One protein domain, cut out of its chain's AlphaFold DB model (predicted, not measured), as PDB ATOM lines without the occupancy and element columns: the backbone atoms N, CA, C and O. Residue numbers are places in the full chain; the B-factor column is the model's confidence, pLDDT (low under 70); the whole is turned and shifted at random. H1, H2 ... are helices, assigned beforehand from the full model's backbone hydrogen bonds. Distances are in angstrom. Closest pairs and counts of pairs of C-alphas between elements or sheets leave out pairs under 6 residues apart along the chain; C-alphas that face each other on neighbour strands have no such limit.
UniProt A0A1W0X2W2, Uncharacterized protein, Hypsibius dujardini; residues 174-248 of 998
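This is residues 174 to 248 of the 998 residues of an uncharacterized protein of Hypsibius dujardini (UniProt A0A1W0X2W2). One long helix, H3, makes the length, and H2 folds back beside its first residues in a lopsided hairpin whose short side H1 prolongs. Residues 222 to 248, the far part of H3 and tiny H4, stick out. The printed part has 75 residues, with four named helices in order H1 to H4 and no named strand; its class is all helix, and it is extended, with a radius of gyration of the C-alphas of 20.3 A and spans of 69 by 21 by 11 A.

Find C-alpha 203 at (113.751, 32.376, -17.173); from there H3, residues 203 to 243, runs 58.0 A to C-alpha 243 at (82.280, 55.100, 25.870). Before it come H1, residues 174 to 184, and H2, residues 187 to 197; H4, residues 245 to 248, follows.

H3, with residues 203 to 210 alone, touches H2, closest at the C-alphas of Ala 206 and Ile 192, 6.3 A apart. This hairpin has a shallow tilt of 5 degrees, opposite ways. H1 and H3 are near each other, with 5 pairs of C-alphas within 10 A. In H1, H2 and H3 every O i to N i+4 pair is within hydrogen-bond range; H4 is too short for one.

The farthest C-alphas, of Lys 199 and Leu 248, are 69.1 A apart. The printed part has no cut. Confidence is under 70 in 33 residues, among them 174 to 186.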
ATOM      1  N   GLN A 174     108.119  47.376  14.988       48.59
ATOM      2  CA  GLN A 174     109.265  47.975  14.306       48.59
ATOM      3  C   GLN A 174     109.954  46.966  13.373       48.59
ATOM      4  O   GLN A 174     110.204  47.301  12.216       48.59
ATOM      5  N   ASP A 175     110.135  45.715  13.815       52.31
ATOM      6  CA  ASP A 175     110.630  44.620  12.964       52.31
ATOM      7  C   ASP A 175     109.677  44.338  11.782       52.31
ATOM      8  O   ASP A 175     110.116  44.170  10.642       52.31
ATOM      9  N   LEU A 176     108.358  44.325  12.027       52.84
ATOM     10  CA  LEU A 176     107.347  44.097  10.984       52.84
ATOM     11  C   LEU A 176     107.326  45.219   9.932       52.84
ATOM     12  O   LEU A 176     107.244  44.922   8.742       52.84
ATOM     13  N   HIS A 177     107.454  46.486  10.341       53.44
ATOM     14  CA  HIS A 177     107.518  47.608   9.399       53.44
ATOM     15  C   HIS A 177     108.852  47.654   8.629       53.44
ATOM     16  O   HIS A 177     108.880  48.051   7.464       53.44
ATOM     17  N   GLU A 178     109.965  47.189   9.214       54.72
ATOM     18  CA  GLU A 178     111.211  47.037   8.451       54.72
ATOM     19  C   GLU A 178     111.114  45.899   7.415       54.72
ATOM     20  O   GLU A 178     111.639  46.022   6.307       54.72
ATOM     21  N   ILE A 179     110.395  44.812   7.723       57.09
ATOM     22  CA  ILE A 179     110.072  43.755   6.747       57.09
ATOM     23  C   ILE A 179     109.175  44.305   5.627       57.09
ATOM     24  O   ILE A 179     109.464  44.054   4.458       57.09
ATOM     25  N   GLU A 180     108.145  45.087   5.958       55.62
ATOM     26  CA  GLU A 180     107.256  45.762   5.000       55.62
ATOM     27  C   GLU A 180     108.062  46.631   4.016       55.62
ATOM     28  O   GLU A 180     108.036  46.381   2.809       55.62
ATOM     29  N   GLN A 181     108.911  47.540   4.517       57.59
ATOM     30  CA  GLN A 181     109.789  48.361   3.671       57.59
ATOM     31  C   GLN A 181     110.775  47.524   2.830       57.59
ATOM     32  O   GLN A 181     111.061  47.869   1.680       57.59
ATOM     33  N   ARG A 182     111.294  46.403   3.348       58.91
ATOM     34  CA  ARG A 182     112.193  45.489   2.606       58.91
ATOM     35  C   ARG A 182     111.473  44.648   1.538       58.91
ATOM     36  O   ARG A 182     112.131  44.170   0.612       58.91
ATOM     37  N   VAL A 183     110.153  44.483   1.637       58.03
ATOM     38  CA  VAL A 183     109.308  43.842   0.615       58.03
ATOM     39  C   VAL A 183     108.872  44.860  -0.447       58.03
ATOM     40  O   VAL A 183     109.009  44.576  -1.638       58.03
ATOM     41  N   GLU A 184     108.427  46.056  -0.048       54.03
ATOM     42  CA  GLU A 184     107.997  47.117  -0.974       54.03
ATOM     43  C   GLU A 184     109.145  47.714  -1.807       54.03
ATOM     44  O   GLU A 184     108.955  48.059  -2.974       54.03
ATOM     45  N   SER A 185     110.362  47.798  -1.257       53.78
ATOM     46  CA  SER A 185     111.538  48.415  -1.910       53.78
ATOM     47  C   SER A 185     112.108  47.643  -3.117       53.78
ATOM     48  O   SER A 185     113.236  47.892  -3.540       53.78
ATOM     49  N   ASN A 186     111.348  46.706  -3.695       68.00
ATOM     50  CA  ASN A 186     111.711  45.849  -4.831       68.00
ATOM     51  C   ASN A 186     112.976  44.986  -4.645       68.00
ATOM     52  O   ASN A 186     113.341  44.266  -5.572       68.00
ATOM     53  N   TYR A 187     113.631  44.989  -3.478       77.38
ATOM     54  CA  TYR A 187     114.941  44.357  -3.278       77.38
ATOM     55  C   TYR A 187     114.961  42.869  -3.665       77.38
ATOM     56  O   TYR A 187     115.850  42.422  -4.388       77.38
ATOM     57  N   ILE A 188     113.944  42.100  -3.258       77.88
ATOM     58  CA  ILE A 188     113.838  40.668  -3.589       77.88
ATOM     59  C   ILE A 188     113.662  40.460  -5.104       77.88
ATOM     60  O   ILE A 188     114.285  39.565  -5.677       77.88
ATOM     61  N   TYR A 189     112.874  41.305  -5.774       82.12
ATOM     62  CA  TYR A 189     112.710  41.253  -7.229       82.12
ATOM     63  C   TYR A 189     113.994  41.661  -7.962       82.12
ATOM     64  O   TYR A 189     114.380  40.980  -8.905       82.12
ATOM     65  N   ALA A 190     114.707  42.684  -7.482       79.94
ATOM     66  CA  ALA A 190     115.995  43.106  -8.027       79.94
ATOM     67  C   ALA A 190     117.073  42.012  -7.900       79.94
ATOM     68  O   ALA A 190     117.825  41.794  -8.844       79.94
ATOM     69  N   VAL A 191     117.114  41.267  -6.788       78.88
ATOM     70  CA  VAL A 191     118.009  40.104  -6.632       78.88
ATOM     71  C   VAL A 191     117.621  38.957  -7.581       78.88
ATOM     72  O   VAL A 191     118.502  38.282  -8.111       78.88
ATOM     73  N   ILE A 192     116.325  38.746  -7.849       82.81
ATOM     74  CA  ILE A 192     115.859  37.740  -8.823       82.81
ATOM     75  C   ILE A 192     116.155  38.161 -10.275       82.81
ATOM     76  O   ILE A 192     116.479  37.294 -11.085       82.81
ATOM     77  N   GLU A 193     116.071  39.452 -10.614       83.19
ATOM     78  CA  GLU A 193     116.513  39.974 -11.918       83.19
ATOM     79  C   GLU A 193     118.035  39.853 -12.066       83.19
ATOM     80  O   GLU A 193     118.494  39.223 -13.010       83.19
ATOM     81  N   GLN A 194     118.832  40.304 -11.088       79.44
ATOM     82  CA  GLN A 194     120.296  40.169 -11.137       79.44
ATOM     83  C   GLN A 194     120.757  38.707 -11.261       79.44
ATOM     84  O   GLN A 194     121.696  38.416 -11.998       79.44
ATOM     85  N   ALA A 195     120.090  37.764 -10.585       76.94
ATOM     86  CA  ALA A 195     120.383  36.335 -10.722       76.94
ATOM     87  C   ALA A 195     119.966  35.751 -12.090       76.94
ATOM     88  O   ALA A 195     120.523  34.736 -12.519       76.94
ATOM     89  N   PHE A 196     119.001  36.371 -12.775       84.12
ATOM     90  CA  PHE A 196     118.596  36.028 -14.139       84.12
ATOM     91  C   PHE A 196     119.545  36.644 -15.185       84.12
ATOM     92  O   PHE A 196     120.002  35.925 -16.075       84.12
ATOM     93  N   ASP A 197     119.927  37.914 -15.031       81.19
ATOM     94  CA  ASP A 197     120.908  38.610 -15.876       81.19
ATOM     95  C   ASP A 197     122.292  37.943 -15.803       81.19
ATOM     96  O   ASP A 197     122.941  37.715 -16.826       81.19
ATOM     97  N   ALA A 198     122.704  37.511 -14.605       80.31
ATOM     98  CA  ALA A 198     123.893  36.683 -14.379       80.31
ATOM     99  C   ALA A 198     123.746  35.224 -14.874       80.31
ATOM    100  O   ALA A 198     124.624  34.398 -14.628       80.31
ATOM    101  N   LYS A 199     122.636  34.877 -15.548       83.81
ATOM    102  CA  LYS A 199     122.300  33.549 -16.108       83.81
ATOM    103  C   LYS A 199     122.252  32.395 -15.094       83.81
ATOM    104  O   LYS A 199     122.132  31.236 -15.492       83.81
ATOM    105  N   ALA A 200     122.310  32.684 -13.795       75.44
ATOM    106  CA  ALA A 200     122.389  31.683 -12.735       75.44
ATOM    107  C   ALA A 200     121.048  30.988 -12.440       75.44
ATOM    108  O   ALA A 200     121.022  29.882 -11.899       75.44
ATOM    109  N   VAL A 201     119.931  31.609 -12.829       80.81
ATOM    110  CA  VAL A 201     118.613  30.970 -12.913       80.81
ATOM    111  C   VAL A 201     118.033  31.138 -14.312       80.81
ATOM    112  O   VAL A 201     118.085  32.211 -14.905       80.81
ATOM    113  N   THR A 202     117.434  30.074 -14.848       88.44
ATOM    114  CA  THR A 202     116.711  30.142 -16.127       88.44
ATOM    115  C   THR A 202     115.467  31.026 -16.012       88.44
ATOM    116  O   THR A 202     114.884  31.149 -14.934       88.44
ATOM    117  N   TYR A 203     114.980  31.566 -17.135       84.75
ATOM    118  CA  TYR A 203     113.751  32.376 -17.173       84.75
ATOM    119  C   TYR A 203     112.547  31.683 -16.503       84.75
ATOM    120  O   TYR A 203     111.770  32.317 -15.790       84.75
ATOM    121  N   ALA A 204     112.419  30.360 -16.665       81.38
ATOM    122  CA  ALA A 204     111.372  29.568 -16.020       81.38
ATOM    123  C   ALA A 204     111.532  29.509 -14.488       81.38
ATOM    124  O   ALA A 204     110.547  29.644 -13.763       81.38
ATOM    125  N   GLN A 205     112.762  29.361 -13.982       81.00
ATOM    126  CA  GLN A 205     113.055  29.398 -12.544       81.00
ATOM    127  C   GLN A 205     112.859  30.804 -11.966       81.00
ATOM    128  O   GLN A 205     112.232  30.934 -10.917       81.00
ATOM    129  N   ALA A 206     113.315  31.851 -12.658       80.25
ATOM    130  CA  ALA A 206     113.104  33.241 -12.258       80.25
ATOM    131  C   ALA A 206     111.604  33.588 -12.202       80.25
ATOM    132  O   ALA A 206     111.142  34.140 -11.207       80.25
ATOM    133  N   THR A 207     110.821  33.188 -13.211       82.69
ATOM    134  CA  THR A 207     109.355  33.359 -13.232       82.69
ATOM    135  C   THR A 207     108.679  32.583 -12.098       82.69
ATOM    136  O   THR A 207     107.827  33.123 -11.397       82.69
ATOM    137  N   HIS A 208     109.082  31.332 -11.855       83.94
ATOM    138  CA  HIS A 208     108.558  30.528 -10.748       83.94
ATOM    139  C   HIS A 208     108.886  31.141  -9.374       83.94
ATOM    140  O   HIS A 208     108.036  31.140  -8.485       83.94
ATOM    141  N   LEU A 209     110.089  31.700  -9.197       82.38
ATOM    142  CA  LEU A 209     110.476  32.412  -7.977       82.38
ATOM    143  C   LEU A 209     109.663  33.699  -7.790       82.38
ATOM    144  O   LEU A 209     109.140  33.897  -6.699       82.38
ATOM    145  N   ARG A 210     109.469  34.512  -8.839       84.06
ATOM    146  CA  ARG A 210     108.599  35.708  -8.790       84.06
ATOM    147  C   ARG A 210     107.176  35.346  -8.383       84.06
ATOM    148  O   ARG A 210     106.661  35.922  -7.437       84.06
ATOM    149  N   ASN A 211     106.582  34.337  -9.021       80.62
ATOM    150  CA  ASN A 211     105.225  33.889  -8.703       80.62
ATOM    151  C   ASN A 211     105.113  33.332  -7.272       80.62
ATOM    152  O   ASN A 211     104.094  33.534  -6.615       80.62
ATOM    153  N   LYS A 212     106.155  32.656  -6.764       80.31
ATOM    154  CA  LYS A 212     106.187  32.165  -5.378       80.31
ATOM    155  C   LYS A 212     106.373  33.295  -4.359       80.31
ATOM    156  O   LYS A 212     105.757  33.238  -3.301       80.31
ATOM    157  N   VAL A 213     107.192  34.306  -4.659       80.44
ATOM    158  CA  VAL A 213     107.348  35.501  -3.813       80.44
ATOM    159  C   VAL A 213     106.051  36.308  -3.798       80.44
ATOM    160  O   VAL A 213     105.550  36.581  -2.715       80.44
ATOM    161  N   ALA A 214     105.454  36.589  -4.960       75.19
ATOM    162  CA  ALA A 214     104.162  37.267  -5.067       75.19
ATOM    163  C   ALA A 214     103.075  36.553  -4.247       75.19
ATOM    164  O   ALA A 214     102.481  37.164  -3.370       75.19
ATOM    165  N   GLY A 215     102.906  35.236  -4.422       80.81
ATOM    166  CA  GLY A 215     101.920  34.467  -3.654       80.81
ATOM    167  C   GLY A 215     102.184  34.413  -2.140       80.81
ATOM    168  O   GLY A 215     101.240  34.261  -1.369       80.81
ATOM    169  N   LEU A 216     103.438  34.551  -1.688       74.75
ATOM    170  CA  LEU A 216     103.759  34.685  -0.261       74.75
ATOM    171  C   LEU A 216     103.450  36.094   0.267       74.75
ATOM    172  O   LEU A 216     102.933  36.212   1.375       74.75
ATOM    173  N   VAL A 217     103.715  37.136  -0.526       77.00
ATOM    174  CA  VAL A 217     103.357  38.527  -0.201       77.00
ATOM    175  C   VAL A 217     101.836  38.690  -0.148       77.00
ATOM    176  O   VAL A 217     101.335  39.194   0.851       77.00
ATOM    177  N   ASP A 218     101.094  38.165  -1.128       73.25
ATOM    178  CA  ASP A 218      99.622  38.179  -1.150       73.25
ATOM    179  C   ASP A 218      99.023  37.492   0.091       73.25
ATOM    180  O   ASP A 218      98.079  37.998   0.698       73.25
ATOM    181  N   VAL A 219      99.570  36.339   0.501       74.19
ATOM    182  CA  VAL A 219      99.112  35.604   1.696       74.19
ATOM    183  C   VAL A 219      99.475  36.338   2.991       74.19
ATOM    184  O   VAL A 219      98.682  36.328   3.937       74.19
ATOM    185  N   TYR A 220     100.645  36.978   3.052       76.88
ATOM    186  CA  TYR A 220     101.060  37.788   4.197       76.88
ATOM    187  C   TYR A 220     100.180  39.037   4.343       76.88
ATOM    188  O   TYR A 220      99.615  39.255   5.412       76.88
ATOM    189  N   ASP A 221      99.981  39.790   3.262       72.50
ATOM    190  CA  ASP A 221      99.136  40.984   3.201       72.50
ATOM    191  C   ASP A 221      97.666  40.658   3.526       72.50
ATOM    192  O   ASP A 221      97.073  41.280   4.405       72.50
ATOM    193  N   GLN A 222      97.085  39.600   2.947       71.75
ATOM    194  CA  GLN A 222      95.730  39.159   3.314       71.75
ATOM    195  C   GLN A 222      95.599  38.832   4.811       71.75
ATOM    196  O   GLN A 222      94.600  39.202   5.434       71.75
ATOM    197  N   ARG A 223      96.606  38.182   5.413       72.00
ATOM    198  CA  ARG A 223      96.628  37.892   6.858       72.00
ATOM    199  C   ARG A 223      96.823  39.154   7.699       72.00
ATOM    200  O   ARG A 223      96.146  39.293   8.714       72.00
ATOM    201  N   TYR A 224      97.682  40.076   7.273       74.12
ATOM    202  CA  TYR A 224      97.907  41.361   7.934       74.12
ATOM    203  C   TYR A 224      96.649  42.239   7.897       74.12
ATOM    204  O   TYR A 224      96.192  42.689   8.944       74.12
ATOM    205  N   ARG A 225      95.998  42.393   6.735       70.38
ATOM    206  CA  ARG A 225      94.700  43.084   6.608       70.38
ATOM    207  C   ARG A 225      93.615  42.428   7.457       70.38
ATOM    208  O   ARG A 225      92.833  43.136   8.084       70.38
ATOM    209  N   HIS A 226      93.549  41.095   7.502       71.06
ATOM    210  CA  HIS A 226      92.570  40.394   8.335       71.06
ATOM    211  C   HIS A 226      92.810  40.641   9.831       71.06
ATOM    212  O   HIS A 226      91.873  41.001  10.540       71.06
ATOM    213  N   GLN A 227      94.058  40.532  10.298       68.19
ATOM    214  CA  GLN A 227      94.435  40.857  11.675       68.19
ATOM    215  C   GLN A 227      94.160  42.328  11.999       68.19
ATOM    216  O   GLN A 227      93.591  42.606  13.047       68.19
ATOM    217  N   LYS A 228      94.508  43.260  11.106       69.81
ATOM    218  CA  LYS A 228      94.247  44.693  11.278       69.81
ATOM    219  C   LYS A 228      92.751  44.977  11.376       69.81
ATOM    220  O   LYS A 228      92.336  45.622  12.323       69.81
ATOM    221  N   ASN A 229      91.931  44.398  10.499       70.12
ATOM    222  CA  ASN A 229      90.473  44.510  10.580       70.12
ATOM    223  C   ASN A 229      89.912  43.898  11.878       70.12
ATOM    224  O   ASN A 229      88.988  44.459  12.457       70.12
ATOM    225  N   MET A 230      90.466  42.780  12.359       63.22
ATOM    226  CA  MET A 230      90.096  42.184  13.651       63.22
ATOM    227  C   MET A 230      90.535  43.055  14.835       63.22
ATOM    228  O   MET A 230      89.777  43.212  15.787       63.22
ATOM    229  N   GLN A 231      91.722  43.660  14.776       65.06
ATOM    230  CA  GLN A 231      92.241  44.564  15.798       65.06
ATOM    231  C   GLN A 231      91.462  45.882  15.816       65.06
ATOM    232  O   GLN A 231      91.094  46.333  16.891       65.06
ATOM    233  N   ASP A 232      91.139  46.459  14.660       68.81
ATOM    234  CA  ASP A 232      90.294  47.647  14.535       68.81
ATOM    235  C   ASP A 232      88.853  47.347  14.975       68.81
ATOM    236  O   ASP A 232      88.246  48.168  15.656       68.81
ATOM    237  N   LEU A 233      88.305  46.161  14.678       69.94
ATOM    238  CA  LEU A 233      87.006  45.724  15.200       69.94
ATOM    239  C   LEU A 233      87.036  45.600  16.730       69.94
ATOM    240  O   LEU A 233      86.183  46.171  17.402       69.94
ATOM    241  N   VAL A 234      88.041  44.919  17.290       65.62
ATOM    242  CA  VAL A 234      88.215  44.766  18.743       65.62
ATOM    243  C   VAL A 234      88.471  46.113  19.420       65.62
ATOM    244  O   VAL A 234      87.888  46.367  20.465       65.62
ATOM    245  N   MET A 235      89.265  47.010  18.833       66.44
ATOM    246  CA  MET A 235      89.540  48.339  19.390       66.44
ATOM    247  C   MET A 235      88.347  49.285  19.265       66.44
ATOM    248  O   MET A 235      88.095  50.044  20.195       66.44
ATOM    249  N   ASN A 236      87.575  49.232  18.177       68.38
ATOM    250  CA  ASN A 236      86.327  49.991  18.059       68.38
ATOM    251  C   ASN A 236      85.240  49.428  18.983       68.38
ATOM    252  O   ASN A 236      84.470  50.204  19.535       68.38
ATOM    253  N   GLN A 237      85.197  48.113  19.212       65.38
ATOM    254  CA  GLN A 237      84.245  47.498  20.135       65.38
ATOM    255  C   GLN A 237      84.653  47.688  21.606       65.38
ATOM    256  O   GLN A 237      83.785  47.922  22.441       65.38
ATOM    257  N   ILE A 238      85.952  47.700  21.928       63.44
ATOM    258  CA  ILE A 238      86.474  48.145  23.231       63.44
ATOM    259  C   ILE A 238      86.185  49.633  23.436       63.44
ATOM    260  O   ILE A 238      85.691  49.984  24.500       63.44
ATOM    261  N   ARG A 239      86.418  50.495  22.434       66.25
ATOM    262  CA  ARG A 239      86.105  51.931  22.519       66.25
ATOM    263  C   ARG A 239      84.610  52.157  22.731       66.25
ATOM    264  O   ARG A 239      84.248  52.821  23.689       66.25
ATOM    265  N   TYR A 240      83.757  51.523  21.926       70.06
ATOM    266  CA  TYR A 240      82.303  51.533  22.105       70.06
ATOM    267  C   TYR A 240      81.919  51.070  23.516       70.06
ATOM    268  O   TYR A 240      81.145  51.743  24.190       70.06
ATOM    269  N   TYR A 241      82.486  49.961  24.004       60.25
ATOM    270  CA  TYR A 241      82.207  49.505  25.363       60.25
ATOM    271  C   TYR A 241      82.734  50.447  26.438       60.25
ATOM    272  O   TYR A 241      82.060  50.543  27.449       60.25
ATOM    273  N   GLN A 242      83.860  51.141  26.245       61.03
ATOM    274  CA  GLN A 242      84.402  52.141  27.175       61.03
ATOM    275  C   GLN A 242      83.540  53.410  27.207       61.03
ATOM    276  O   GLN A 242      83.134  53.830  28.286       61.03
ATOM    277  N   GLU A 243      83.186  53.952  26.039       62.50
ATOM    278  CA  GLU A 243      82.280  55.100  25.870       62.50
ATOM    279  C   GLU A 243      80.906  54.844  26.516       62.50
ATOM    280  O   GLU A 243      80.311  55.760  27.076       62.50
ATOM    281  N   HIS A 244      80.435  53.591  26.515       58.88
ATOM    282  CA  HIS A 244      79.191  53.182  27.178       58.88
ATOM    283  C   HIS A 244      79.412  52.527  28.563       58.88
ATOM    284  O   HIS A 244      78.439  52.139  29.207       58.88
ATOM    285  N   TYR A 245      80.650  52.385  29.063       49.31
ATOM    286  CA  TYR A 245      80.914  51.758  30.374       49.31
ATOM    287  C   TYR A 245      80.557  52.715  31.509       49.31
ATOM    288  O   TYR A 245      79.938  52.309  32.492       49.31
ATOM    289  N   GLU A 246      80.902  53.994  31.339       49.84
ATOM    290  CA  GLU A 246      80.521  55.063  32.266       49.84
ATOM    291  C   GLU A 246      78.998  55.300  32.258       49.84
ATOM    292  O   GLU A 246      78.427  55.615  33.296       49.84
ATOM    293  N   GLU A 247      78.301  55.020  31.145       50.47
ATOM    294  CA  GLU A 247      76.829  54.975  31.123       50.47
ATOM    295  C   GLU A 247      76.230  53.730  31.811       50.47
ATOM    296  O   GLU A 247      75.051  53.742  32.167       50.47
ATOM    297  N   LEU A 248      76.987  52.646  32.020       47.75
ATOM    298  CA  LEU A 248      76.436  51.355  32.470       47.75
ATOM    299  C   LEU A 248      76.777  50.951  33.908       47.75
ATOM    300  O   LEU A 248      76.131  50.035  34.427       47.75
TER     301      LEU A 248